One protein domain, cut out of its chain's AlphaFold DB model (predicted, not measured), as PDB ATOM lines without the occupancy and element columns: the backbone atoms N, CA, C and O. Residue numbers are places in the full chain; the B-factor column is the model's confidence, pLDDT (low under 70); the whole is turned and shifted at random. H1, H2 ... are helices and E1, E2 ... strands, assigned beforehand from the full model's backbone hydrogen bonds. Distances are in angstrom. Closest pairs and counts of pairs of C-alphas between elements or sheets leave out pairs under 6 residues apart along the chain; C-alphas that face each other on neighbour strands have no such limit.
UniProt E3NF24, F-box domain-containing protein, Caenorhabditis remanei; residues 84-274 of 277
ATOM      1  N   ARG A  84     166.965 136.252 193.382       85.00
ATOM      2  CA  ARG A  84     165.598 136.527 193.792       85.00
ATOM      3  C   ARG A  84     165.137 135.447 194.749       85.00
ATOM      4  O   ARG A  84     165.194 134.267 194.405       85.00
ATOM      5  N   LEU A  85     164.676 135.832 195.936       90.94
ATOM      6  CA  LEU A  85     163.957 134.895 196.787       90.94
ATOM      7  C   LEU A  85     162.596 134.624 196.141       90.94
ATOM      8  O   LEU A  85     161.792 135.546 195.958       90.94
ATOM      9  N   CYS A  86     162.377 133.366 195.781       91.56
ATOM     10  CA  CYS A  86     161.140 132.863 195.214       91.56
ATOM     11  C   CYS A  86     160.438 131.944 196.208       91.56
ATOM     12  O   CYS A  86     161.043 130.988 196.706       91.56
ATOM     13  N   VAL A  87     159.156 132.216 196.441       91.81
ATOM     14  CA  VAL A  87     158.263 131.369 197.236       91.81
ATOM     15  C   VAL A  87     157.294 130.666 196.292       91.81
ATOM     16  O   VAL A  87     156.567 131.314 195.542       91.81
ATOM     17  N   SER A  88     157.283 129.337 196.314       87.88
ATOM     18  CA  SER A  88     156.433 128.521 195.450       87.88
ATOM     19  C   SER A  88     155.374 127.804 196.271       87.88
ATOM     20  O   SER A  88     155.699 126.909 197.049       87.88
ATOM     21  N   GLU A  89     154.110 128.170 196.067       82.25
ATOM     22  CA  GLU A  89     152.971 127.436 196.630       82.25
ATOM     23  C   GLU A  89     152.797 126.091 195.918       82.25
ATOM     24  O   GLU A  89     152.615 125.059 196.555       82.25
ATOM     25  N   TYR A  90     152.928 126.081 194.589       76.06
ATOM     26  CA  TYR A  90     152.712 124.887 193.771       76.06
ATOM     27  C   TYR A  90     153.641 123.729 194.158       76.06
ATOM     28  O   TYR A  90     153.220 122.578 194.249       76.06
ATOM     29  N   HIS A  91     154.908 124.043 194.413       74.88
ATOM     30  CA  HIS A  91     155.909 123.047 194.775       74.88
ATOM     31  C   HIS A  91     156.224 123.011 196.275       74.88
ATOM     32  O   HIS A  91     157.084 122.234 196.680       74.88
ATOM     33  N   ASN A  92     155.576 123.863 197.078       82.94
ATOM     34  CA  ASN A  92     155.856 124.045 198.501       82.94
ATOM     35  C   ASN A  92     157.356 124.216 198.793       82.94
ATOM     36  O   ASN A  92     157.933 123.447 199.549       82.94
ATOM     37  N   PHE A  93     158.025 125.201 198.195       83.62
ATOM     38  CA  PHE A  93     159.437 125.464 198.504       83.62
ATOM     39  C   PHE A  93     159.789 126.946 198.483       83.62
ATOM     40  O   PHE A  93     159.092 127.776 197.897       83.62
ATOM     41  N   LEU A  94     160.946 127.247 199.066       85.19
ATOM     42  CA  LEU A  94     161.684 128.490 198.932       85.19
ATOM     43  C   LEU A  94     162.978 128.242 198.158       85.19
ATOM     44  O   LEU A  94     163.723 127.299 198.429       85.19
ATOM     45  N   SER A  95     163.264 129.109 197.191       85.00
ATOM     46  CA  SER A  95     164.475 129.010 196.375       85.00
ATOM     47  C   SER A  95     165.076 130.378 196.090       85.00
ATOM     48  O   SER A  95     164.336 131.340 195.895       85.00
ATOM     49  N   TYR A  96     166.402 130.446 196.003       79.44
ATOM     50  CA  TYR A  96     167.081 131.570 195.372       79.44
ATOM     51  C   TYR A  96     167.200 131.307 193.877       79.44
ATOM     52  O   TYR A  96     167.794 130.315 193.443       79.44
ATOM     53  N   ILE A  97     166.628 132.209 193.090       73.00
ATOM     54  CA  ILE A  97     166.719 132.206 191.638       73.00
ATOM     55  C   ILE A  97     167.784 133.222 191.244       73.00
ATOM     56  O   ILE A  97     167.591 134.427 191.377       73.00
ATOM     57  N   THR A  98     168.920 132.728 190.772       69.38
ATOM     58  CA  THR A  98     169.952 133.545 190.122       69.38
ATOM     59  C   THR A  98     169.838 133.372 188.610       69.38
ATOM     60  O   THR A  98     169.206 132.424 188.140       69.38
ATOM     61  N   PHE A  99     170.501 134.226 187.827       59.78
ATOM     62  CA  PHE A  99     170.514 134.090 186.363       59.78
ATOM     63  C   PHE A  99     171.081 132.738 185.885       59.78
ATOM     64  O   PHE A  99     170.700 132.238 184.832       59.78
ATOM     65  N   ARG A 100     171.999 132.133 186.654       59.31
ATOM     66  CA  ARG A 100     172.716 130.904 186.265       59.31
ATOM     67  C   ARG A 100     172.155 129.631 186.889       59.31
ATOM     68  O   ARG A 100     172.405 128.544 186.377       59.31
ATOM     69  N   LYS A 101     171.475 129.740 188.033       68.94
ATOM     70  CA  LYS A 101     171.086 128.586 188.850       68.94
ATOM     71  C   LYS A 101     169.865 128.898 189.709       68.94
ATOM     72  O   LYS A 101     169.796 129.952 190.345       68.94
ATOM     73  N   ARG A 102     168.960 127.924 189.810       65.56
ATOM     74  CA  ARG A 102     167.963 127.847 190.882       65.56
ATOM     75  C   ARG A 102     168.535 126.996 192.011       65.56
ATOM     76  O   ARG A 102     168.826 125.820 191.808       65.56
ATOM     77  N   SER A 103     168.724 127.589 193.183       74.31
ATOM     78  CA  SER A 103     169.156 126.881 194.388       74.31
ATOM     79  C   SER A 103     167.965 126.788 195.332       74.31
ATOM     80  O   SER A 103     167.455 127.805 195.800       74.31
ATOM     81  N   CYS A 104     167.474 125.570 195.556       78.00
ATOM     82  CA  CYS A 104     166.468 125.330 196.581       78.00
ATOM     83  C   CYS A 104     167.096 125.621 197.948       78.00
ATOM     84  O   CYS A 104     168.157 125.093 198.265       78.00
ATOM     85  N   VAL A 105     166.459 126.501 198.717       77.19
ATOM     86  CA  VAL A 105     166.885 126.846 200.079       77.19
ATOM     87  C   VAL A 105     166.217 125.887 201.046       77.19
ATOM     88  O   VAL A 105     166.881 125.301 201.894       77.19
ATOM     89  N   LEU A 106     164.901 125.729 200.892       83.62
ATOM     90  CA  LEU A 106     164.061 124.881 201.723       83.62
ATOM     91  C   LEU A 106     162.912 124.338 200.890       83.62
ATOM     92  O   LEU A 106     162.190 125.113 200.270       83.62
ATOM     93  N   SER A 107     162.682 123.037 200.944       83.00
ATOM     94  CA  SER A 107     161.415 122.438 200.534       83.00
ATOM     95  C   SER A 107     160.553 122.198 201.763       83.00
ATOM     96  O   SER A 107     161.060 121.924 202.843       83.00
ATOM     97  N   ILE A 108     159.244 122.287 201.611       81.88
ATOM     98  CA  ILE A 108     158.268 122.014 202.656       81.88
ATOM     99  C   ILE A 108     157.495 120.773 202.247       81.88
ATOM    100  O   ILE A 108     156.914 120.714 201.163       81.88
ATOM    101  N   SER A 109     157.482 119.775 203.124       78.81
ATOM    102  CA  SER A 109     156.662 118.584 202.949       78.81
ATOM    103  C   SER A 109     155.502 118.606 203.940       78.81
ATOM    104  O   SER A 109     155.682 118.825 205.138       78.81
ATOM    105  N   SER A 110     154.290 118.374 203.433       65.06
ATOM    106  CA  SER A 110     153.124 118.039 204.252       65.06
ATOM    107  C   SER A 110     152.802 116.559 204.055       65.06
ATOM    108  O   SER A 110     152.656 116.134 202.914       65.06
ATOM    109  N   ILE A 111     152.728 115.814 205.162       57.09
ATOM    110  CA  ILE A 111     152.217 114.439 205.360       57.09
ATOM    111  C   ILE A 111     151.970 113.614 204.081       57.09
ATOM    112  O   ILE A 111     151.022 113.892 203.349       57.09
ATOM    113  N   THR A 112     152.716 112.512 203.897       51.12
ATOM    114  CA  THR A 112     152.103 111.236 203.444       51.12
ATOM    115  C   THR A 112     152.944 109.962 203.568       51.12
ATOM    116  O   THR A 112     152.340 108.897 203.545       51.12
ATOM    117  N   SER A 113     154.270 109.959 203.733       45.81
ATOM    118  CA  SER A 113     154.956 108.654 203.785       45.81
ATOM    119  C   SER A 113     156.266 108.662 204.550       45.81
ATOM    120  O   SER A 113     157.247 109.237 204.085       45.81
ATOM    121  N   LYS A 114     156.228 107.921 205.665       49.91
ATOM    122  CA  LYS A 114     157.307 107.577 206.592       49.91
ATOM    123  C   LYS A 114     157.921 108.795 207.270       49.91
ATOM    124  O   LYS A 114     158.696 109.534 206.673       49.91
ATOM    125  N   GLU A 115     157.591 108.952 208.552       53.09
ATOM    126  CA  GLU A 115     158.562 109.473 209.510       53.09
ATOM    127  C   GLU A 115     159.874 108.751 209.203       53.09
ATOM    128  O   GLU A 115     159.986 107.533 209.339       53.09
ATOM    129  N   SER A 116     160.805 109.472 208.592       55.97
ATOM    130  CA  SER A 116     162.146 108.952 208.430       55.97
ATOM    131  C   SER A 116     162.709 108.929 209.840       55.97
ATOM    132  O   SER A 116     162.687 109.952 210.523       55.97
ATOM    133  N   GLU A 117     163.204 107.775 210.275       58.78
ATOM    134  CA  GLU A 117     163.908 107.619 211.555       58.78
ATOM    135  C   GLU A 117     165.112 108.586 211.683       58.78
ATOM    136  O   GLU A 117     165.671 108.734 212.763       58.78
ATOM    137  N   GLU A 118     165.487 109.288 210.603       70.38
ATOM    138  CA  GLU A 118     166.589 110.251 210.526       70.38
ATOM    139  C   GLU A 118     166.157 111.729 210.632       70.38
ATOM    140  O   GLU A 118     166.970 112.621 210.384       70.38
ATOM    141  N   MET A 119     164.891 112.033 210.951       80.12
ATOM    142  CA  MET A 119     164.449 113.428 211.099       80.12
ATOM    143  C   MET A 119     164.966 114.056 212.398       80.12
ATOM    144  O   MET A 119     164.691 113.575 213.497       80.12
ATOM    145  N   GLU A 120     165.641 115.197 212.276       86.25
ATOM    146  CA  GLU A 120     165.973 116.054 213.416       86.25
ATOM    147  C   GLU A 120     164.859 117.079 213.641       86.25
ATOM    148  O   GLU A 120     164.260 117.571 212.688       86.25
ATOM    149  N   TYR A 121     164.581 117.449 214.888       87.19
ATOM    150  CA  TYR A 121     163.547 118.438 215.196       87.19
ATOM    151  C   TYR A 121     164.166 119.763 215.614       87.19
ATOM    152  O   TYR A 121     164.971 119.833 216.543       87.19
ATOM    153  N   VAL A 122     163.734 120.838 214.963       88.69
ATOM    154  CA  VAL A 122     164.170 122.203 215.266       88.69
ATOM    155  C   VAL A 122     162.972 123.062 215.636       88.69
ATOM    156  O   VAL A 122     161.828 122.750 215.303       88.69
ATOM    157  N   ARG A 123     163.221 124.170 216.337       86.12
ATOM    158  CA  ARG A 123     162.154 125.073 216.770       86.12
ATOM    159  C   ARG A 123     162.076 126.311 215.877       86.12
ATOM    160  O   ARG A 123     162.929 127.191 215.991       86.12
ATOM    161  N   ILE A 124     161.016 126.422 215.079       86.31
ATOM    162  CA  ILE A 124     160.704 127.581 214.222       86.31
ATOM    163  C   ILE A 124     159.400 128.203 214.721       86.31
ATOM    164  O   ILE A 124     158.430 127.489 214.936       86.31
ATOM    165  N   ASN A 125     159.368 129.515 214.978       79.88
ATOM    166  CA  ASN A 125     158.160 130.233 215.426       79.88
ATOM    167  C   ASN A 125     157.382 129.552 216.578       79.88
ATOM    168  O   ASN A 125     156.160 129.602 216.640       79.88
ATOM    169  N   ARG A 126     158.109 128.949 217.538       80.62
ATOM    170  CA  ARG A 126     157.578 128.184 218.695       80.62
ATOM    171  C   ARG A 126     156.948 126.823 218.359       80.62
ATOM    172  O   ARG A 126     156.472 126.166 219.278       80.62
ATOM    173  N   GLN A 127     157.010 126.375 217.111       84.81
ATOM    174  CA  GLN A 127     156.614 125.033 216.690       84.81
ATOM    175  C   GLN A 127     157.843 124.143 216.488       84.81
ATOM    176  O   GLN A 127     158.918 124.629 216.127       84.81
ATOM    177  N   TYR A 128     157.682 122.846 216.749       87.19
ATOM    178  CA  TYR A 128     158.677 121.840 216.390       87.19
ATOM    179  C   TYR A 128     158.454 121.413 214.944       87.19
ATOM    180  O   TYR A 128     157.344 121.043 214.563       87.19
ATOM    181  N   VAL A 129     159.516 121.494 214.153       88.19
ATOM    182  CA  VAL A 129     159.517 121.222 212.717       88.19
ATOM    183  C   VAL A 129     160.581 120.168 212.458       88.19
ATOM    184  O   VAL A 129     161.720 120.331 212.898       88.19
ATOM    185  N   GLY A 130     160.204 119.087 211.778       88.44
ATOM    186  CA  GLY A 130     161.151 118.055 211.367       88.44
ATOM    187  C   GLY A 130     162.042 118.574 210.243       88.44
ATOM    188  O   GLY A 130     161.588 119.313 209.371       88.44
ATOM    189  N   VAL A 131     163.311 118.203 210.245       88.12
ATOM    190  CA  VAL A 131     164.318 118.648 209.286       88.12
ATOM    191  C   VAL A 131     165.088 117.438 208.802       88.12
ATOM    192  O   VAL A 131     165.567 116.632 209.594       88.12
ATOM    193  N   TYR A 132     165.214 117.313 207.486       85.75
ATOM    194  CA  TYR A 132     166.013 116.266 206.860       85.75
ATOM    195  C   TYR A 132     166.526 116.720 205.492       85.75
ATOM    196  O   TYR A 132     166.069 117.715 204.924       85.75
ATOM    197  N   ARG A 133     167.506 115.994 204.949       84.12
ATOM    198  CA  ARG A 133     168.025 116.211 203.592       84.12
ATOM    199  C   ARG A 133     167.386 115.202 202.638       84.12
ATOM    200  O   ARG A 133     167.375 114.009 202.915       84.12
ATOM    201  N   SER A 134     166.884 115.665 201.496       81.81
ATOM    202  CA  SER A 134     166.325 114.807 200.445       81.81
ATOM    203  C   SER A 134     166.739 115.314 199.071       81.81
ATOM    204  O   SER A 134     166.525 116.482 198.747       81.81
ATOM    205  N   ASN A 135     167.362 114.449 198.263       78.25
ATOM    206  CA  ASN A 135     167.882 114.786 196.930       78.25
ATOM    207  C   ASN A 135     168.751 116.059 196.918       78.25
ATOM    208  O   ASN A 135     168.629 116.902 196.033       78.25
ATOM    209  N   GLY A 136     169.596 116.223 197.941       76.38
ATOM    210  CA  GLY A 136     170.455 117.400 198.109       76.38
ATOM    211  C   GLY A 136     169.749 118.658 198.627       76.38
ATOM    212  O   GLY A 136     170.430 119.625 198.944       76.38
ATOM    213  N   ASN A 137     168.422 118.647 198.778       80.50
ATOM    214  CA  ASN A 137     167.656 119.774 199.307       80.50
ATOM    215  C   ASN A 137     167.416 119.620 200.807       80.50
ATOM    216  O   ASN A 137     167.233 118.512 201.316       80.50
ATOM    217  N   LEU A 138     167.375 120.748 201.507       85.25
ATOM    218  CA  LEU A 138     166.924 120.818 202.888       85.25
ATOM    219  C   LEU A 138     165.393 120.817 202.921       85.25
ATOM    220  O   LEU A 138     164.767 121.640 202.256       85.25
ATOM    221  N   VAL A 139     164.788 119.897 203.667       86.12
ATOM    222  CA  VAL A 139     163.333 119.732 203.734       86.12
ATOM    223  C   VAL A 139     162.837 119.979 205.151       86.12
ATOM    224  O   VAL A 139     163.354 119.390 206.099       86.12
ATOM    225  N   LEU A 140     161.820 120.831 205.279       88.50
ATOM    226  CA  LEU A 140     161.077 121.075 206.508       88.50
ATOM    227  C   LEU A 140     159.761 120.309 206.488       88.50
ATOM    228  O   LEU A 140     158.910 120.510 205.618       88.50
ATOM    229  N   HIS A 141     159.591 119.466 207.492       86.69
ATOM    230  CA  HIS A 141     158.375 118.736 207.765       86.69
ATOM    231  C   HIS A 141     157.548 119.481 208.813       86.69
ATOM    232  O   HIS A 141     157.902 119.527 209.994       86.69
ATOM    233  N   TRP A 142     156.441 120.073 208.373       85.81
ATOM    234  CA  TRP A 142     155.520 120.782 209.256       85.81
ATOM    235  C   TRP A 142     154.364 119.860 209.650       85.81
ATOM    236  O   TRP A 142     153.622 119.381 208.789       85.81
ATOM    237  N   HIS A 143     154.193 119.627 210.953       75.62
ATOM    238  CA  HIS A 143     153.048 118.884 211.473       75.62
ATOM    239  C   HIS A 143     151.800 119.777 211.507       75.62
ATOM    240  O   HIS A 143     151.809 120.862 212.086       75.62
ATOM    241  N   GLY A 144     150.703 119.308 210.908       69.25
ATOM    242  CA  GLY A 144     149.463 120.078 210.779       69.25
ATOM    243  C   GLY A 144     149.331 120.772 209.419       69.25
ATOM    244  O   GLY A 144     150.183 120.636 208.545       69.25
ATOM    245  N   LYS A 145     148.196 121.444 209.187       56.09
ATOM    246  CA  LYS A 145     147.727 121.692 207.812       56.09
ATOM    247  C   LYS A 145     147.910 123.103 207.255       56.09
ATOM    248  O   LYS A 145     147.706 123.274 206.060       56.09
ATOM    249  N   THR A 146     148.272 124.122 208.030       58.50
ATOM    250  CA  THR A 146     148.177 125.497 207.508       58.50
ATOM    251  C   THR A 146     149.208 126.427 208.134       58.50
ATOM    252  O   THR A 146     149.000 126.917 209.237       58.50
ATOM    253  N   GLY A 147     150.307 126.694 207.425       75.94
ATOM    254  CA  GLY A 147     151.249 127.745 207.834       75.94
ATOM    255  C   GLY A 147     152.691 127.530 207.402       75.94
ATOM    256  O   GLY A 147     153.368 128.509 207.116       75.94
ATOM    257  N   GLY A 148     153.125 126.275 207.231       85.81
ATOM    258  CA  GLY A 148     154.547 125.948 207.088       85.81
ATOM    259  C   GLY A 148     155.299 126.751 206.026       85.81
ATOM    260  O   GLY A 148     156.392 127.235 206.295       85.81
ATOM    261  N   LEU A 149     154.703 126.995 204.854       88.56
ATOM    262  CA  LEU A 149     155.314 127.839 203.818       88.56
ATOM    263  C   LEU A 149     155.480 129.302 204.254       88.56
ATOM    264  O   LEU A 149     156.527 129.900 204.010       88.56
ATOM    265  N   ARG A 150     154.468 129.871 204.913       90.06
ATOM    266  CA  ARG A 150     154.482 131.259 205.387       90.06
ATOM    267  C   ARG A 150     155.457 131.424 206.546       90.06
ATOM    268  O   ARG A 150     156.328 132.279 206.465       90.06
ATOM    269  N   ASP A 151     155.398 130.535 207.536       90.12
ATOM    270  CA  ASP A 151     156.317 130.538 208.678       90.12
ATOM    271  C   ASP A 151     157.775 130.348 208.247       90.12
ATOM    272  O   ASP A 151     158.674 131.039 208.724       90.12
ATOM    273  N   THR A 152     158.009 129.444 207.293       90.69
ATOM    274  CA  THR A 152     159.336 129.241 206.701       90.69
ATOM    275  C   THR A 152     159.804 130.490 205.961       90.69
ATOM    276  O   THR A 152     160.968 130.873 206.070       90.69
ATOM    277  N   THR A 153     158.910 131.152 205.224       92.44
ATOM    278  CA  THR A 153     159.238 132.405 204.539       92.44
ATOM    279  C   THR A 153     159.596 133.501 205.526       92.44
ATOM    280  O   THR A 153     160.620 134.160 205.348       92.44
ATOM    281  N   ASP A 154     158.818 133.667 206.589       92.38
ATOM    282  CA  ASP A 154     159.092 134.644 207.641       92.38
ATOM    283  C   ASP A 154     160.440 134.364 208.313       92.38
ATOM    284  O   ASP A 154     161.251 135.276 208.452       92.38
ATOM    285  N   TYR A 155     160.744 133.098 208.605       92.75
ATOM    286  CA  TYR A 155     162.038 132.703 209.154       92.75
ATOM    287  C   TYR A 155     163.211 133.039 208.221       92.75
ATOM    288  O   TYR A 155     164.176 133.675 208.637       92.75
ATOM    289  N   VAL A 156     163.142 132.634 206.947       91.94
ATOM    290  CA  VAL A 156     164.230 132.831 205.971       91.94
ATOM    291  C   VAL A 156     164.456 134.312 205.680       91.94
ATOM    292  O   VAL A 156     165.595 134.773 205.642       91.94
ATOM    293  N   THR A 157     163.377 135.064 205.483       92.56
ATOM    294  CA  THR A 157     163.458 136.508 205.223       92.56
ATOM    295  C   THR A 157     163.989 137.280 206.428       92.56
ATOM    296  O   THR A 157     164.797 138.185 206.237       92.56
ATOM    297  N   ASP A 158     163.626 136.897 207.660       92.88
ATOM    298  CA  ASP A 158     164.182 137.491 208.883       92.88
ATOM    299  C   ASP A 158     165.670 137.161 209.061       92.88
ATOM    300  O   ASP A 158     166.471 138.050 209.362       92.88
ATOM    301  N   LEU A 159     166.049 135.898 208.836       92.75
ATOM    302  CA  LEU A 159     167.429 135.426 208.954       92.75
ATOM    303  C   LEU A 159     168.366 136.177 208.006       92.75
ATOM    304  O   LEU A 159     169.499 136.494 208.364       92.75
ATOM    305  N   PHE A 160     167.898 136.439 206.790       91.12
ATOM    306  CA  PHE A 160     168.703 137.024 205.727       91.12
ATOM    307  C   PHE A 160     168.466 138.517 205.503       91.12
ATOM    308  O   PHE A 160     169.205 139.126 204.730       91.12
ATOM    309  N   ASN A 161     167.486 139.100 206.194       90.75
ATOM    310  CA  ASN A 161     167.061 140.488 206.055       90.75
ATOM    311  C   ASN A 161     166.783 140.873 204.590       90.75
ATOM    312  O   ASN A 161     167.314 141.856 204.070       90.75
ATOM    313  N   ILE A 162     165.975 140.051 203.921       91.12
ATOM    314  CA  ILE A 162     165.560 140.245 202.529       91.12
ATOM    315  C   ILE A 162     164.053 140.094 202.379       91.12
ATOM    316  O   ILE A 162     163.407 139.396 203.154       91.12
ATOM    317  N   ASP A 163     163.526 140.688 201.317       93.69
ATOM    318  CA  ASP A 163     162.129 140.555 200.928       93.69
ATOM    319  C   ASP A 163     161.934 139.465 199.865       93.69
ATOM    320  O   ASP A 163     162.873 139.049 199.174       93.69
ATOM    321  N   VAL A 164     160.691 139.002 199.711       94.62
ATOM    322  CA  VAL A 164     160.322 138.076 198.638       94.62
ATOM    323  C   VAL A 164     160.204 138.861 197.340       94.62
ATOM    324  O   VAL A 164     159.441 139.816 197.224       94.62
ATOM    325  N   SER A 165     160.955 138.445 196.330       94.00
ATOM    326  CA  SER A 165     160.962 139.112 195.025       94.00
ATOM    327  C   SER A 165     160.097 138.414 193.984       94.00
ATOM    328  O   SER A 165     159.690 139.047 193.012       94.00
ATOM    329  N   GLU A 166     159.841 137.119 194.166       93.62
ATOM    330  CA  GLU A 166     159.122 136.300 193.199       93.62
ATOM    331  C   GLU A 166     158.178 135.321 193.898       93.62
ATOM    332  O   GLU A 166     158.516 134.742 194.932       93.62
ATOM    333  N   VAL A 167     157.005 135.094 193.314       93.56
ATOM    334  CA  VAL A 167     156.103 134.017 193.740       93.56
ATOM    335  C   VAL A 167     155.749 133.111 192.572       93.56
ATOM    336  O   VAL A 167     155.434 133.585 191.481       93.56
ATOM    337  N   CYS A 168     155.773 131.800 192.812       90.81
ATOM    338  CA  CYS A 168     155.209 130.810 191.899       90.81
ATOM    339  C   CYS A 168     153.851 130.347 192.440       90.81
ATOM    340  O   CYS A 168     153.773 129.806 193.547       90.81
ATOM    341  N   VAL A 169     152.789 130.558 191.664       89.44
ATOM    342  CA  VAL A 169     151.394 130.411 192.112       89.44
ATOM    343  C   VAL A 169     150.570 129.501 191.202       89.44
ATOM    344  O   VAL A 169     150.862 129.389 190.011       89.44
ATOM    345  N   PHE A 170     149.523 128.888 191.775       82.56
ATOM    346  CA  PHE A 170     148.527 128.096 191.041       82.56
ATOM    347  C   PHE A 170     147.081 128.416 191.478       82.56
ATOM    348  O   PHE A 170     146.456 129.280 190.868       82.56
ATOM    349  N   LYS A 171     146.541 127.756 192.517       76.44
ATOM    350  CA  LYS A 171     145.112 127.860 192.899       76.44
ATOM    351  C   LYS A 171     144.762 129.132 193.673       76.44
ATOM    352  O   LYS A 171     143.750 129.753 193.379       76.44
ATOM    353  N   ASP A 172     145.593 129.536 194.631       84.88
ATOM    354  CA  ASP A 172     145.330 130.674 195.523       84.88
ATOM    355  C   ASP A 172     146.231 131.880 195.191       84.88
ATOM    356  O   ASP A 172     146.662 132.635 196.066       84.88
ATOM    357  N   ALA A 173     146.488 132.090 193.894       88.81
ATOM    358  CA  ALA A 173     147.422 133.093 193.385       88.81
ATOM    359  C   ALA A 173     147.201 134.495 193.966       88.81
ATOM    360  O   ALA A 173     148.146 135.096 194.474       88.81
ATOM    361  N   ILE A 174     145.958 134.990 193.951       92.88
ATOM    362  CA  ILE A 174     145.613 136.315 194.489       92.88
ATOM    363  C   ILE A 174     145.962 136.391 195.980       92.88
ATOM    364  O   ILE A 174     146.676 137.297 196.403       92.88
ATOM    365  N   LYS A 175     145.539 135.401 196.778       92.56
ATOM    366  CA  LYS A 175     145.807 135.372 198.225       92.56
ATOM    367  C   LYS A 175     147.303 135.333 198.528       92.56
ATOM    368  O   LYS A 175     147.741 135.954 199.493       92.56
ATOM    369  N   MET A 176     148.080 134.599 197.732       91.62
ATOM    370  CA  MET A 176     149.528 134.495 197.898       91.62
ATOM    371  C   MET A 176     150.232 135.816 197.564       91.62
ATOM    372  O   MET A 176     151.059 136.284 198.346       91.62
ATOM    373  N   ILE A 177     149.864 136.444 196.445       93.88
ATOM    374  CA  ILE A 177     150.386 137.748 196.019       93.88
ATOM    375  C   ILE A 177     150.073 138.821 197.066       93.88
ATOM    376  O   ILE A 177     150.957 139.571 197.477       93.88
ATOM    377  N   GLU A 178     148.826 138.881 197.534       94.50
ATOM    378  CA  GLU A 178     148.423 139.832 198.566       94.50
ATOM    379  C   GLU A 178     149.131 139.585 199.892       94.50
ATOM    380  O   GLU A 178     149.570 140.539 200.529       94.50
ATOM    381  N   TRP A 179     149.263 138.325 200.314       94.19
ATOM    382  CA  TRP A 179     149.992 137.996 201.534       94.19
ATOM    383  C   TRP A 179     151.437 138.499 201.463       94.19
ATOM    384  O   TRP A 179     151.866 139.182 202.393       94.19
ATOM    385  N   VAL A 180     152.148 138.244 200.354       94.81
ATOM    386  CA  VAL A 180     153.513 138.754 200.164       94.81
ATOM    387  C   VAL A 180     153.534 140.277 200.202       94.81
ATOM    388  O   VAL A 180     154.253 140.839 201.018       94.81
ATOM    389  N   ASN A 181     152.710 140.961 199.406       94.44
ATOM    390  CA  ASN A 181     152.701 142.427 199.377       94.44
ATOM    391  C   ASN A 181     152.373 143.057 200.744       94.44
ATOM    392  O   ASN A 181     152.907 144.112 201.068       94.44
ATOM    393  N   ARG A 182     151.521 142.430 201.568       94.50
ATOM    394  CA  ARG A 182     151.172 142.948 202.904       94.50
ATOM    395  C   ARG A 182     152.296 142.782 203.928       94.50
ATOM    396  O   ARG A 182     152.388 143.592 204.847       94.50
ATOM    397  N   ARG A 183     153.116 141.728 203.824       93.38
ATOM    398  CA  ARG A 183     154.147 141.418 204.833       93.38
ATOM    399  C   ARG A 183     155.456 142.184 204.655       93.38
ATOM    400  O   ARG A 183     156.284 142.174 205.562       93.38
ATOM    401  N   GLN A 184     155.682 142.799 203.499       94.56
ATOM    402  CA  GLN A 184     156.945 143.457 203.174       94.56
ATOM    403  C   GLN A 184     156.725 144.878 202.654       94.56
ATOM    404  O   GLN A 184     155.644 145.223 202.192       94.56
ATOM    405  N   LYS A 185     157.759 145.720 202.743       90.50
ATOM    406  CA  LYS A 185     157.680 147.113 202.273       90.50
ATOM    407  C   LYS A 185     157.984 147.238 200.787       90.50
ATOM    408  O   LYS A 185     157.447 148.127 200.132       90.50
ATOM    409  N   THR A 186     158.876 146.395 200.265       92.00
ATOM    410  CA  THR A 186     159.209 146.436 198.842       92.00
ATOM    411  C   THR A 186     158.121 145.733 198.030       92.00
ATOM    412  O   THR A 186     157.726 144.622 198.378       92.00
ATOM    413  N   PRO A 187     157.614 146.336 196.945       91.12
ATOM    414  CA  PRO A 187     156.627 145.679 196.095       91.12
ATOM    415  C   PRO A 187     157.144 144.337 195.559       91.12
ATOM    416  O   PRO A 187     158.312 144.225 195.166       91.12
ATOM    417  N   LEU A 188     156.278 143.321 195.529       94.88
ATOM    418  CA  LEU A 188     156.583 142.053 194.869       94.88
ATOM    419  C   LEU A 188     156.889 142.314 193.390       94.88
ATOM    420  O   LEU A 188     156.075 142.902 192.689       94.88
ATOM    421  N   LYS A 189     158.044 141.851 192.904       93.62
ATOM    422  CA  LYS A 189     158.501 142.165 191.543       93.62
ATOM    423  C   LYS A 189     157.928 141.224 190.497       93.62
ATOM    424  O   LYS A 189     157.502 141.686 189.442       93.62
ATOM    425  N   LYS A 190     157.941 139.915 190.773       93.75
ATOM    426  CA  LYS A 190     157.610 138.890 189.780       93.75
ATOM    427  C   LYS A 190     156.555 137.898 190.254       93.75
ATOM    428  O   LYS A 190     156.626 137.375 191.365       93.75
ATOM    429  N   VAL A 191     155.626 137.574 189.361       93.75
ATOM    430  CA  VAL A 191     154.721 136.427 189.503       93.75
ATOM    431  C   VAL A 191     154.974 135.446 188.370       93.75
ATOM    432  O   VAL A 191     155.031 135.834 187.205       93.75
ATOM    433  N   VAL A 192     155.077 134.168 188.721       91.62
ATOM    434  CA  VAL A 192     155.065 133.051 187.777       91.62
ATOM    435  C   VAL A 192     153.818 132.219 188.041       91.62
ATOM    436  O   VAL A 192     153.702 131.577 189.086       91.62
ATOM    437  N   ASN A 193     152.876 132.219 187.106       89.12
ATOM    438  CA  ASN A 193     151.741 131.311 187.155       89.12
ATOM    439  C   ASN A 193     152.132 129.993 186.483       89.12
ATOM    440  O   ASN A 193     152.342 129.949 185.270       89.12
ATOM    441  N   ILE A 194     152.259 128.940 187.289       80.75
ATOM    442  CA  ILE A 194     152.610 127.598 186.829       80.75
ATOM    443  C   ILE A 194     151.348 126.753 186.955       80.75
ATOM    444  O   ILE A 194     151.020 126.281 188.042       80.75
ATOM    445  N   ALA A 195     150.630 126.566 185.851       69.62
ATOM    446  CA  ALA A 195     149.512 125.637 185.797       69.62
ATOM    447  C   ALA A 195     149.700 124.665 184.639       69.62
ATOM    448  O   ALA A 195     149.924 125.071 183.507       69.62
ATOM    449  N   TRP A 196     149.497 123.380 184.918       68.00
ATOM    450  CA  TRP A 196     149.289 122.350 183.895       68.00
ATOM    451  C   TRP A 196     147.830 122.346 183.403       68.00
ATOM    452  O   TRP A 196     147.276 121.303 183.074       68.00
ATOM    453  N   GLY A 197     147.160 123.497 183.459       75.56
ATOM    454  CA  GLY A 197     145.730 123.617 183.232       75.56
ATOM    455  C   GLY A 197     145.299 125.064 183.046       75.56
ATOM    456  O   GLY A 197     146.121 125.951 182.815       75.56
ATOM    457  N   VAL A 198     143.992 125.280 183.155       85.00
ATOM    458  CA  VAL A 198     143.364 126.563 182.856       85.00
ATOM    459  C   VAL A 198     143.497 127.527 184.036       85.00
ATOM    460  O   VAL A 198     143.028 127.227 185.136       85.00
ATOM    461  N   ILE A 199     144.103 128.697 183.811       86.56
ATOM    462  CA  ILE A 199     144.065 129.808 184.763       86.56
ATOM    463  C   ILE A 199     142.664 130.446 184.743       86.56
ATOM    464  O   ILE A 199     142.154 130.767 183.663       86.56
ATOM    465  N   PRO A 200     142.030 130.655 185.910       88.81
ATOM    466  CA  PRO A 200     140.764 131.374 185.970       88.81
ATOM    467  C   PRO A 200     140.909 132.817 185.470       88.81
ATOM    468  O   PRO A 200     141.898 133.498 185.765       88.81
ATOM    469  N   SER A 201     139.913 133.292 184.720       89.19
ATOM    470  CA  SER A 201     139.917 134.620 184.093       89.19
ATOM    471  C   SER A 201     140.112 135.746 185.109       89.19
ATOM    472  O   SER A 201     140.828 136.705 184.838       89.19
ATOM    473  N   GLU A 202     139.520 135.621 186.295       90.25
ATOM    474  CA  GLU A 202     139.635 136.579 187.393       90.25
ATOM    475  C   GLU A 202     141.067 136.699 187.924       90.25
ATOM    476  O   GLU A 202     141.530 137.801 188.209       90.25
ATOM    477  N   VAL A 203     141.809 135.588 187.986       90.62
ATOM    478  CA  VAL A 203     143.218 135.589 188.404       90.62
ATOM    479  C   VAL A 203     144.075 136.262 187.339       90.62
ATOM    480  O   VAL A 203     144.966 137.049 187.656       90.62
ATOM    481  N   LEU A 204     143.790 135.975 186.069       89.75
ATOM    482  CA  LEU A 204     144.516 136.544 184.943       89.75
ATOM    483  C   LEU A 204     144.296 138.062 184.839       89.75
ATOM    484  O   LEU A 204     145.264 138.811 184.719       89.75
ATOM    485  N   ILE A 205     143.049 138.526 184.977       90.25
ATOM    486  CA  ILE A 205     142.708 139.957 185.035       90.25
ATOM    487  C   ILE A 205     143.401 140.627 186.224       90.25
ATOM    488  O   ILE A 205     144.022 141.677 186.050       90.25
ATOM    489  N   TYR A 206     143.364 140.001 187.403       92.25
ATOM    490  CA  TYR A 206     144.021 140.541 188.588       92.25
ATOM    491  C   TYR A 206     145.527 140.739 188.367       92.25
ATOM    492  O   TYR A 206     146.045 141.824 188.611       92.25
ATOM    493  N   ILE A 207     146.241 139.728 187.862       91.06
ATOM    494  CA  ILE A 207     147.700 139.797 187.655       91.06
ATOM    495  C   ILE A 207     148.069 140.840 186.587       91.06
ATOM    496  O   ILE A 207     149.025 141.599 186.766       91.06
ATOM    497  N   LEU A 208     147.320 140.882 185.480       89.12
ATOM    498  CA  LEU A 208     147.633 141.736 184.332       89.12
ATOM    499  C   LEU A 208     147.239 143.203 184.537       89.12
ATOM    500  O   LEU A 208     147.919 144.089 184.020       89.12
ATOM    501  N   ARG A 209     146.152 143.470 185.271       88.50
ATOM    502  CA  ARG A 209     145.566 144.811 185.388       88.50
ATOM    503  C   ARG A 209     145.552 145.342 186.817       88.50
ATOM    504  O   ARG A 209     146.037 146.446 187.045       88.50
ATOM    505  N   ASP A 210     145.006 144.582 187.761       90.06
ATOM    506  CA  ASP A 210     144.660 145.118 189.086       90.06
ATOM    507  C   ASP A 210     145.859 145.121 190.058       90.06
ATOM    508  O   ASP A 210     145.989 146.005 190.905       90.06
ATOM    509  N   CYS A 211     146.780 144.164 189.925       89.44
ATOM    510  CA  CYS A 211     147.971 144.047 190.759       89.44
ATOM    511  C   CYS A 211     149.096 144.951 190.240       89.44
ATOM    512  O   CYS A 211     149.959 144.515 189.486       89.44
ATOM    513  N   THR A 212     149.101 146.218 190.651       85.69
ATOM    514  CA  THR A 212     150.030 147.246 190.138       85.69
ATOM    515  C   THR A 212     151.473 147.124 190.632       85.69
ATOM    516  O   THR A 212     152.342 147.840 190.141       85.69
ATOM    517  N   THR A 213     151.752 146.230 191.581       86.75
ATOM    518  CA  THR A 213     153.076 146.109 192.205       86.75
ATOM    519  C   THR A 213     154.095 145.351 191.361       86.75
ATOM    520  O   THR A 213     155.290 145.587 191.517       86.75
ATOM    521  N   LEU A 214     153.646 144.461 190.470       90.44
ATOM    522  CA  LEU A 214     154.550 143.574 189.730       90.44
ATOM    523  C   LEU A 214     155.202 144.324 188.573       90.44
ATOM    524  O   LEU A 214     154.502 144.956 187.785       90.44
ATOM    525  N   SER A 215     156.506 144.180 188.402       90.94
ATOM    526  CA  SER A 215     157.205 144.646 187.204       90.94
ATOM    527  C   SER A 215     157.353 143.535 186.160       90.94
ATOM    528  O   SER A 215     157.528 143.815 184.979       90.94
ATOM    529  N   GLU A 216     157.246 142.269 186.567       92.19
ATOM    530  CA  GLU A 216     157.462 141.108 185.702       92.19
ATOM    531  C   GLU A 216     156.372 140.047 185.897       92.19
ATOM    532  O   GLU A 216     155.995 139.702 187.020       92.19
ATOM    533  N   ILE A 217     155.876 139.493 184.793       92.25
ATOM    534  CA  ILE A 217     154.809 138.490 184.792       92.25
ATOM    535  C   ILE A 217     155.206 137.348 183.853       92.25
ATOM    536  O   ILE A 217     155.513 137.588 182.689       92.25
ATOM    537  N   SER A 218     155.147 136.110 184.343       90.88
ATOM    538  CA  SER A 218     155.274 134.900 183.522       90.88
ATOM    539  C   SER A 218     154.019 134.033 183.679       90.88
ATOM    540  O   SER A 218     153.670 133.629 184.787       90.88
ATOM    541  N   ILE A 219     153.327 133.742 182.578       89.56
ATOM    542  CA  ILE A 219     152.103 132.934 182.533       89.56
ATOM    543  C   ILE A 219     152.385 131.671 181.729       89.56
ATOM    544  O   ILE A 219     152.506 131.708 180.504       89.56
ATOM    545  N   HIS A 220     152.495 130.546 182.433       87.25
ATOM    546  CA  HIS A 220     152.761 129.238 181.830       87.25
ATOM    547  C   HIS A 220     151.483 128.395 181.687       87.25
ATOM    548  O   HIS A 220     151.553 127.225 181.335       87.25
ATOM    549  N   ALA A 221     150.324 128.983 181.989       84.00
ATOM    550  CA  ALA A 221     149.011 128.350 181.975       84.00
ATOM    551  C   ALA A 221     148.225 128.671 180.698       84.00
ATOM    552  O   ALA A 221     148.431 129.721 180.080       84.00
ATOM    553  N   GLU A 222     147.261 127.818 180.352       86.06
ATOM    554  CA  GLU A 222     146.244 128.151 179.350       86.06
ATOM    555  C   GLU A 222     145.189 129.079 179.960       86.06
ATOM    556  O   GLU A 222     144.810 128.907 181.114       86.06
ATOM    557  N   ALA A 223     144.680 130.052 179.205       85.12
ATOM    558  CA  ALA A 223     143.514 130.820 179.647       85.12
ATOM    559  C   ALA A 223     142.214 130.037 179.426       85.12
ATOM    560  O   ALA A 223     142.159 129.108 178.618       85.12
ATOM    561  N   ALA A 224     141.152 130.441 180.124       86.69
ATOM    562  CA  ALA A 224     139.829 129.862 179.927       86.69
ATOM    563  C   ALA A 224     139.374 129.964 178.457       86.69
ATOM    564  O   ALA A 224     139.727 130.931 177.771       86.69
ATOM    565  N   PRO A 225     138.571 129.003 177.955       82.44
ATOM    566  CA  PRO A 225     138.027 129.080 176.605       82.44
ATOM    567  C   PRO A 225     137.328 130.423 176.373       82.44
ATOM    568  O   PRO A 225     136.546 130.875 177.207       82.44
ATOM    569  N   ASN A 226     137.612 131.058 175.234       83.75
ATOM    570  CA  ASN A 226     137.096 132.378 174.851       83.75
ATOM    571  C   ASN A 226     137.556 133.555 175.723       83.75
ATOM    572  O   ASN A 226     137.073 134.671 175.519       83.75
ATOM    573  N   PHE A 227     138.497 133.352 176.651       85.06
ATOM    574  CA  PHE A 227     139.109 134.473 177.348       85.06
ATOM    575  C   PHE A 227     139.769 135.405 176.330       85.06
ATOM    576  O   PHE A 227     140.573 134.989 175.493       85.06
ATOM    577  N   ARG A 228     139.413 136.683 176.415       80.25
ATOM    578  CA  ARG A 228     140.071 137.765 175.695       80.25
ATOM    579  C   ARG A 228     140.354 138.856 176.697       80.25
ATOM    580  O   ARG A 228     139.438 139.359 177.346       80.25
ATOM    581  N   PHE A 229     141.624 139.209 176.817       81.75
ATOM    582  CA  PHE A 229     141.995 140.364 177.607       81.75
ATOM    583  C   PHE A 229     141.577 141.625 176.845       81.75
ATOM    584  O   PHE A 229     141.988 141.821 175.701       81.75
ATOM    585  N   SER A 230     140.725 142.447 177.454       75.31
ATOM    586  CA  SER A 230     140.301 143.733 176.905       75.31
ATOM    587  C   SER A 230     140.854 144.875 177.754       75.31
ATOM    588  O   SER A 230     140.777 144.860 178.983       75.31
ATOM    589  N   GLY A 231     141.417 145.875 177.077       72.62
ATOM    590  CA  GLY A 231     142.081 147.018 177.698       72.62
ATOM    591  C   GLY A 231     143.593 147.004 177.498       72.62
ATOM    592  O   GLY A 231     144.165 146.071 176.937       72.62
ATOM    593  N   ASN A 232     144.233 148.075 177.955       73.88
ATOM    594  CA  ASN A 232     145.680 148.217 177.872       73.88
ATOM    595  C   ASN A 232     146.345 147.487 179.039       73.88
ATOM    596  O   ASN A 232     145.849 147.516 180.169       73.88
ATOM    597  N   PHE A 233     147.492 146.865 178.772       74.88
ATOM    598  CA  PHE A 233     148.374 146.433 179.847       74.88
ATOM    599  C   PHE A 233     148.837 147.659 180.634       74.88
ATOM    600  O   PHE A 233     149.099 148.724 180.070       74.88
ATOM    601  N   ARG A 234     148.946 147.506 181.952       82.00
ATOM    602  CA  ARG A 234     149.657 148.485 182.777       82.00
ATOM    603  C   ARG A 234     151.152 148.455 182.447       82.00
ATOM    604  O   ARG A 234     151.629 147.513 181.820       82.00
ATOM    605  N   ASN A 235     151.897 149.453 182.918       81.25
ATOM    606  CA  ASN A 235     153.345 149.471 182.735       81.25
ATOM    607  C   ASN A 235     153.993 148.278 183.470       81.25
ATOM    608  O   ASN A 235     153.861 148.151 184.692       81.25
ATOM    609  N   ILE A 236     154.623 147.392 182.702       85.69
ATOM    610  CA  ILE A 236     155.349 146.199 183.145       85.69
ATOM    611  C   ILE A 236     156.627 146.098 182.317       85.69
ATOM    612  O   ILE A 236     156.594 146.360 181.122       85.69
ATOM    613  N   ASP A 237     157.731 145.683 182.931       87.50
ATOM    614  CA  ASP A 237     159.031 145.557 182.264       87.50
ATOM    615  C   ASP A 237     159.104 144.273 181.411       87.50
ATOM    616  O   ASP A 237     159.779 144.201 180.382       87.50
ATOM    617  N   CYS A 238     158.416 143.206 181.833       86.94
ATOM    618  CA  CYS A 238     158.468 141.915 181.146       86.94
ATOM    619  C   CYS A 238     157.155 141.138 181.273       86.94
ATOM    620  O   CYS A 238     156.664 140.921 182.383       86.94
ATOM    621  N   LEU A 239     156.641 140.654 180.139       87.81
ATOM    622  CA  LEU A 239     155.505 139.743 180.052       87.81
ATOM    623  C   LEU A 239     155.886 138.502 179.243       87.81
ATOM    624  O   LEU A 239     156.130 138.550 178.041       87.81
ATOM    625  N   GLU A 240     155.899 137.355 179.899       86.94
ATOM    626  CA  GLU A 240     156.169 136.064 179.282       86.94
ATOM    627  C   GLU A 240     154.890 135.224 179.269       86.94
ATOM    628  O   GLU A 240     154.255 135.045 180.307       86.94
ATOM    629  N   VAL A 241     154.499 134.700 178.105       85.25
ATOM    630  CA  VAL A 241     153.268 133.919 177.933       85.25
ATOM    631  C   VAL A 241     153.550 132.664 177.114       85.25
ATOM    632  O   VAL A 241     153.933 132.731 175.950       85.25
ATOM    633  N   TRP A 242     153.334 131.491 177.703       83.06
ATOM    634  CA  TRP A 242     153.623 130.220 177.024       83.06
ATOM    635  C   TRP A 242     152.463 129.707 176.165       83.06
ATOM    636  O   TRP A 242     152.693 128.985 175.202       83.06
ATOM    637  N   HIS A 243     151.225 130.086 176.494       80.69
ATOM    638  CA  HIS A 243     150.013 129.679 175.772       80.69
ATOM    639  C   HIS A 243     149.183 130.913 175.391       80.69
ATOM    640  O   HIS A 243     148.113 131.168 175.941       80.69
ATOM    641  N   GLY A 244     149.703 131.721 174.461       72.56
ATOM    642  CA  GLY A 244     149.255 133.101 174.215       72.56
ATOM    643  C   GLY A 244     148.073 133.313 173.266       72.56
ATOM    644  O   GLY A 244     147.886 134.435 172.812       72.56
ATOM    645  N   LYS A 245     147.254 132.296 172.956       75.56
ATOM    646  CA  LYS A 245     146.136 132.420 171.984       75.56
ATOM    647  C   LYS A 245     145.105 133.511 172.333       75.56
ATOM    648  O   LYS A 245     144.336 133.928 171.475       75.56
ATOM    649  N   TRP A 246     145.073 133.940 173.590       76.12
ATOM    650  CA  TRP A 246     144.170 134.952 174.140       76.12
ATOM    651  C   TRP A 246     144.775 136.369 174.184       76.12
ATOM    652  O   TRP A 246     144.078 137.313 174.558       76.12
ATOM    653  N   VAL A 247     146.050 136.527 173.803       72.56
ATOM    654  CA  VAL A 247     146.743 137.819 173.696       72.56
ATOM    655  C   VAL A 247     146.906 138.174 172.225       72.56
ATOM    656  O   VAL A 247     147.427 137.389 171.440       72.56
ATOM    657  N   THR A 248     146.496 139.382 171.850       68.38
ATOM    658  CA  THR A 248     146.837 139.976 170.552       68.38
ATOM    659  C   THR A 248     147.730 141.179 170.805       68.38
ATOM    660  O   THR A 248     147.339 142.093 171.527       68.38
ATOM    661  N   ILE A 249     148.936 141.167 170.242       63.78
ATOM    662  CA  ILE A 249     149.866 142.295 170.327       63.78
ATOM    663  C   ILE A 249     149.625 143.171 169.104       63.78
ATOM    664  O   ILE A 249     149.832 142.727 167.975       63.78
ATOM    665  N   VAL A 250     149.205 144.411 169.329       61.94
ATOM    666  CA  VAL A 250     149.195 145.441 168.290       61.94
ATOM    667  C   VAL A 250     150.466 146.257 168.483       61.94
ATOM    668  O   VAL A 250     150.604 146.963 169.478       61.94
ATOM    669  N   VAL A 251     151.435 146.097 167.582       57.09
ATOM    670  CA  VAL A 251     152.665 146.897 167.605       57.09
ATOM    671  C   VAL A 251     152.363 148.227 166.925       57.09
ATOM    672  O   VAL A 251     152.318 148.299 165.698       57.09
ATOM    673  N   GLU A 252     152.151 149.284 167.707       50.53
ATOM    674  CA  GLU A 252     152.243 150.648 167.184       50.53
ATOM    675  C   GLU A 252     153.735 150.976 166.992       50.53
ATOM    676  O   GLU A 252     154.544 150.824 167.908       50.53
ATOM    677  N   LEU A 253     154.120 151.330 165.763       37.94
ATOM    678  CA  LEU A 253     155.496 151.416 165.237       37.94
ATOM    679  C   LEU A 253     156.371 152.546 165.838       37.94
ATOM    680  O   LEU A 253     157.126 153.191 165.113       37.94
ATOM    681  N   THR A 254     156.322 152.797 167.147       37.97
ATOM    682  CA  THR A 254     157.008 153.948 167.771       37.97
ATOM    683  C   THR A 254     158.056 153.639 168.841       37.97
ATOM    684  O   THR A 254     158.730 154.566 169.280       37.97
ATOM    685  N   SER A 255     158.324 152.383 169.211       37.09
ATOM    686  CA  SER A 255     159.515 152.068 170.026       37.09
ATOM    687  C   SER A 255     159.959 150.613 169.896       37.09
ATOM    688  O   SER A 255     159.147 149.724 169.667       37.09
ATOM    689  N   HIS A 256     161.262 150.372 170.028       43.12
ATOM    690  CA  HIS A 256     161.924 149.076 169.868       43.12
ATOM    691  C   HIS A 256     161.415 148.005 170.860       43.12
ATOM    692  O   HIS A 256     161.953 147.851 171.956       43.12
ATOM    693  N   TYR A 257     160.398 147.234 170.464       44.06
ATOM    694  CA  TYR A 257     159.968 146.013 171.151       44.06
ATOM    695  C   TYR A 257     160.693 144.799 170.554       44.06
ATOM    696  O   TYR A 257     160.665 144.590 169.343       44.06
ATOM    697  N   PHE A 258     161.318 143.971 171.394       40.66
ATOM    698  CA  PHE A 258     161.829 142.666 170.969       40.66
ATOM    699  C   PHE A 258     160.795 141.593 171.315       40.66
ATOM    700  O   PHE A 258     160.584 141.270 172.485       40.66
ATOM    701  N   THR A 259     160.152 141.031 170.292       45.22
ATOM    702  CA  THR A 259     159.321 139.831 170.420       45.22
ATOM    703  C   THR A 259     160.130 138.632 169.938       45.22
ATOM    704  O   THR A 259     160.464 138.539 168.760       45.22
ATOM    705  N   THR A 260     160.454 137.703 170.835       39.75
ATOM    706  CA  THR A 260     161.037 136.408 170.455       39.75
ATOM    707  C   THR A 260     159.938 135.351 170.438       39.75
ATOM    708  O   THR A 260     159.386 135.017 171.487       39.75
ATOM    709  N   PHE A 261     159.639 134.822 169.250       38.59
ATOM    710  CA  PHE A 261     158.828 133.620 169.072       38.59
ATOM    711  C   PHE A 261     159.753 132.404 169.039       38.59
ATOM    712  O   PHE A 261     160.519 132.237 168.091       38.59
ATOM    713  N   ASN A 262     159.676 131.540 170.050       37.31
ATOM    714  CA  ASN A 262     160.284 130.214 169.971       37.31
ATOM    715  C   ASN A 262     159.211 129.234 169.496       37.31
ATOM    716  O   ASN A 262     158.449 128.692 170.293       37.31
ATOM    717  N   ASN A 263     159.146 129.017 168.181       33.78
ATOM    718  CA  ASN A 263     158.284 127.997 167.591       33.78
ATOM    719  C   ASN A 263     158.935 126.616 167.752       33.78
ATOM    720  O   ASN A 263     159.680 126.159 166.889       33.78
ATOM    721  N   GLN A 264     158.645 125.943 168.865       33.12
ATOM    722  CA  GLN A 264     158.714 124.483 168.929       33.12
ATOM    723  C   GLN A 264     157.328 123.938 168.542       33.12
ATOM    724  O   GLN A 264     156.323 124.488 168.996       33.12
ATOM    725  N   PRO A 265     157.235 122.869 167.730       33.84
ATOM    726  CA  PRO A 265     155.989 122.452 167.073       33.84
ATOM    727  C   PRO A 265     154.825 122.097 168.018       33.84
ATOM    728  O   PRO A 265     153.689 122.041 167.562       33.84
ATOM    729  N   ASN A 266     155.075 121.941 169.324       41.62
ATOM    730  CA  ASN A 266     154.057 121.612 170.327       41.62
ATOM    731  C   ASN A 266     153.874 122.668 171.441       41.62
ATOM    732  O   ASN A 266     153.033 122.463 172.306       41.62
ATOM    733  N   ASN A 267     154.617 123.784 171.438       46.09
ATOM    734  CA  ASN A 267     154.502 124.849 172.446       46.09
ATOM    735  C   ASN A 267     154.744 126.218 171.793       46.09
ATOM    736  O   ASN A 267     155.867 126.545 171.415       46.09
ATOM    737  N   SER A 268     153.688 127.026 171.672       54.31
ATOM    738  CA  SER A 268     153.773 128.388 171.124       54.31
ATOM    739  C   SER A 268     154.166 129.380 172.219       54.31
ATOM    740  O   SER A 268     153.341 130.131 172.730       54.31
ATOM    741  N   MET A 269     155.447 129.373 172.591       51.44
ATOM    742  CA  MET A 269     155.980 130.297 173.588       51.44
ATOM    743  C   MET A 269     156.181 131.694 172.983       51.44
ATOM    744  O   MET A 269     156.954 131.865 172.037       51.44
ATOM    745  N   ALA A 270     155.526 132.696 173.569       58.78
ATOM    746  CA  ALA A 270     155.717 134.108 173.262       58.78
ATOM    747  C   ALA A 270     156.334 134.819 174.475       58.78
ATOM    748  O   ALA A 270     155.742 134.886 175.551       58.78
ATOM    749  N   SER A 271     157.534 135.374 174.315       54.47
ATOM    750  CA  SER A 271     158.123 136.264 175.320       54.47
ATOM    751  C   SER A 271     158.130 137.689 174.786       54.47
ATOM    752  O   SER A 271     158.631 137.941 173.687       54.47
ATOM    753  N   ILE A 272     157.548 138.607 175.558       62.19
ATOM    754  CA  ILE A 272     157.462 140.030 175.246       62.19
ATOM    755  C   ILE A 272     158.229 140.781 176.334       62.19
ATOM    756  O   ILE A 272     157.832 140.808 177.501       62.19
ATOM    757  N   ARG A 273     159.344 141.408 175.963       54.53
ATOM    758  CA  ARG A 273     160.021 142.369 176.838       54.53
ATOM    759  C   ARG A 273     159.622 143.781 176.455       54.53
ATOM    760  O   ARG A 273     159.745 144.165 175.293       54.53
ATOM    761  N   PHE A 274     159.187 144.543 177.449       54.59
ATOM    762  CA  PHE A 274     158.911 145.961 177.314       54.59
ATOM    763  C   PHE A 274     160.128 146.716 177.851       54.59
ATOM    764  O   PHE A 274     160.372 146.776 179.052       54.59
TER     765      PHE A 274
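AT A GLANCE: This is residues 84 to 274 of the 277 residues of the protein "F-box domain-containing protein" of Caenorhabditis remanei (UniProt E3NF24). One long, twisted sheet of twelve strands runs the length of the domain, with three helices over one face; at the E4 end it curls round H1, while H2 and H3 cover the parallel strands E7 to E9. Past E10, the long loop of residues 242 to 257 leads into the hairpin E11 and E12, which closes the opposite end of the sheet. Printed are 191 residues, with named elements in the order E1 E2 E3 E4 E5 E6 H1 E7 H2 E8 H3 E9 E10 E11 E12. Across the mixed sheet the strands stand E4 E5 E6 E3 E2 E1 E7 E8 E9 E10 E12 E11, and the class is mixed, helices and strands. The whole is compact by its radius of gyration of the C-alphas, 18.7 A, yet elongated, with spans of 62 by 38 by 32 A.

HOW THE PARTS SIT: Start with E1, residues 84 to 88, E2, residues 93 to 97, and E3, residues 102 to 109: they form a meander, each strand the antiparallel neighbour of the one before. Look for N 86 and O 95 at 2.8 A, and N 103 and O 96 at 2.9 A. E3 bends by 65 degrees at residue 105; its residues 102 to 107 pair with E2 and its residues 107 to 109 with E6, residues 137 to 142, which is parallel to it, with N 107 and O 138 at 2.8 A. E4, residues 120 to 124, E5, residues 127 to 134, and E6 form a second meander, with N 122 and O 129 at 2.9 A and N 139 and O 132 at 2.8 A. The sheet curls round H1, residues 148 to 160; the closest C-alphas of E3 and H1, those of Ile 108 and Leu 149, are 6.6 A apart. Next comes E7, residues 166 to 169, parallel to E1 at 16 degrees, with N 168 and O 87 at 2.9 A. H2, residues 173 to 183, lies over E7 at a height of 10.1 A over the sheet and runs along the strands, at 22 degrees to E7 on the local plane. E8, residues 190 to 193, is parallel to E7, with N 192 and O 167 at 2.8 A. H3, residues 201 to 210, is on the same face as H2, and the two touch, Ile 174 and Val 203 having their closest C-alphas, 6.6 A apart; they run the same way at a steep tilt of 36 degrees, only just past shallow. H1 and H2 are near each other; H1 and H3 are apart. E9, residues 216 to 219, is parallel to E8, with N 218 and O 191 at 2.9 A. E7, H2, E8 and E8, H3, E9 are strand-helix-strand units, two parallel neighbour strands with a helix between, each with a right-handed crossover. E10, residues 238 to 241, is parallel to E9, with N 240 and O 217 at 2.8 A. E12, residues 267 to 273, is antiparallel to E10, with N 239 and O 272 at 2.9 A, and forms a hairpin with the edge strand E11, residues 258 to 264, with N 267 and O 264 at 3.1 A. In H1, H2 and H3 every O i to N i+4 pair is within hydrogen-bond range.

IN THESE COORDINATES: Find C-alpha 84 at (165.598, 136.527, 193.792), where E1 begins. E3 is 19.0 A long and E5 21.5 A. At C-alpha 148, (154.547, 125.948, 207.088), begins H1, 18.0 A long; H2 measures 15.7 A and H3 12.6 A. E11 spans 18.6 A, and E12, 18.9 A, ends at C-alpha 273, (160.021, 142.369, 176.838).

THE WHOLE: The C-alphas farthest apart, those of Glu 117 and Leu 253, are 64.3 A apart. The printed part has no cut. The links E9 to E10 and E10 to E11 are long. The mean pLDDT of the printed part is 78.3; 45 residues are under 70, among them residues 110 to 117 and 248 to 274.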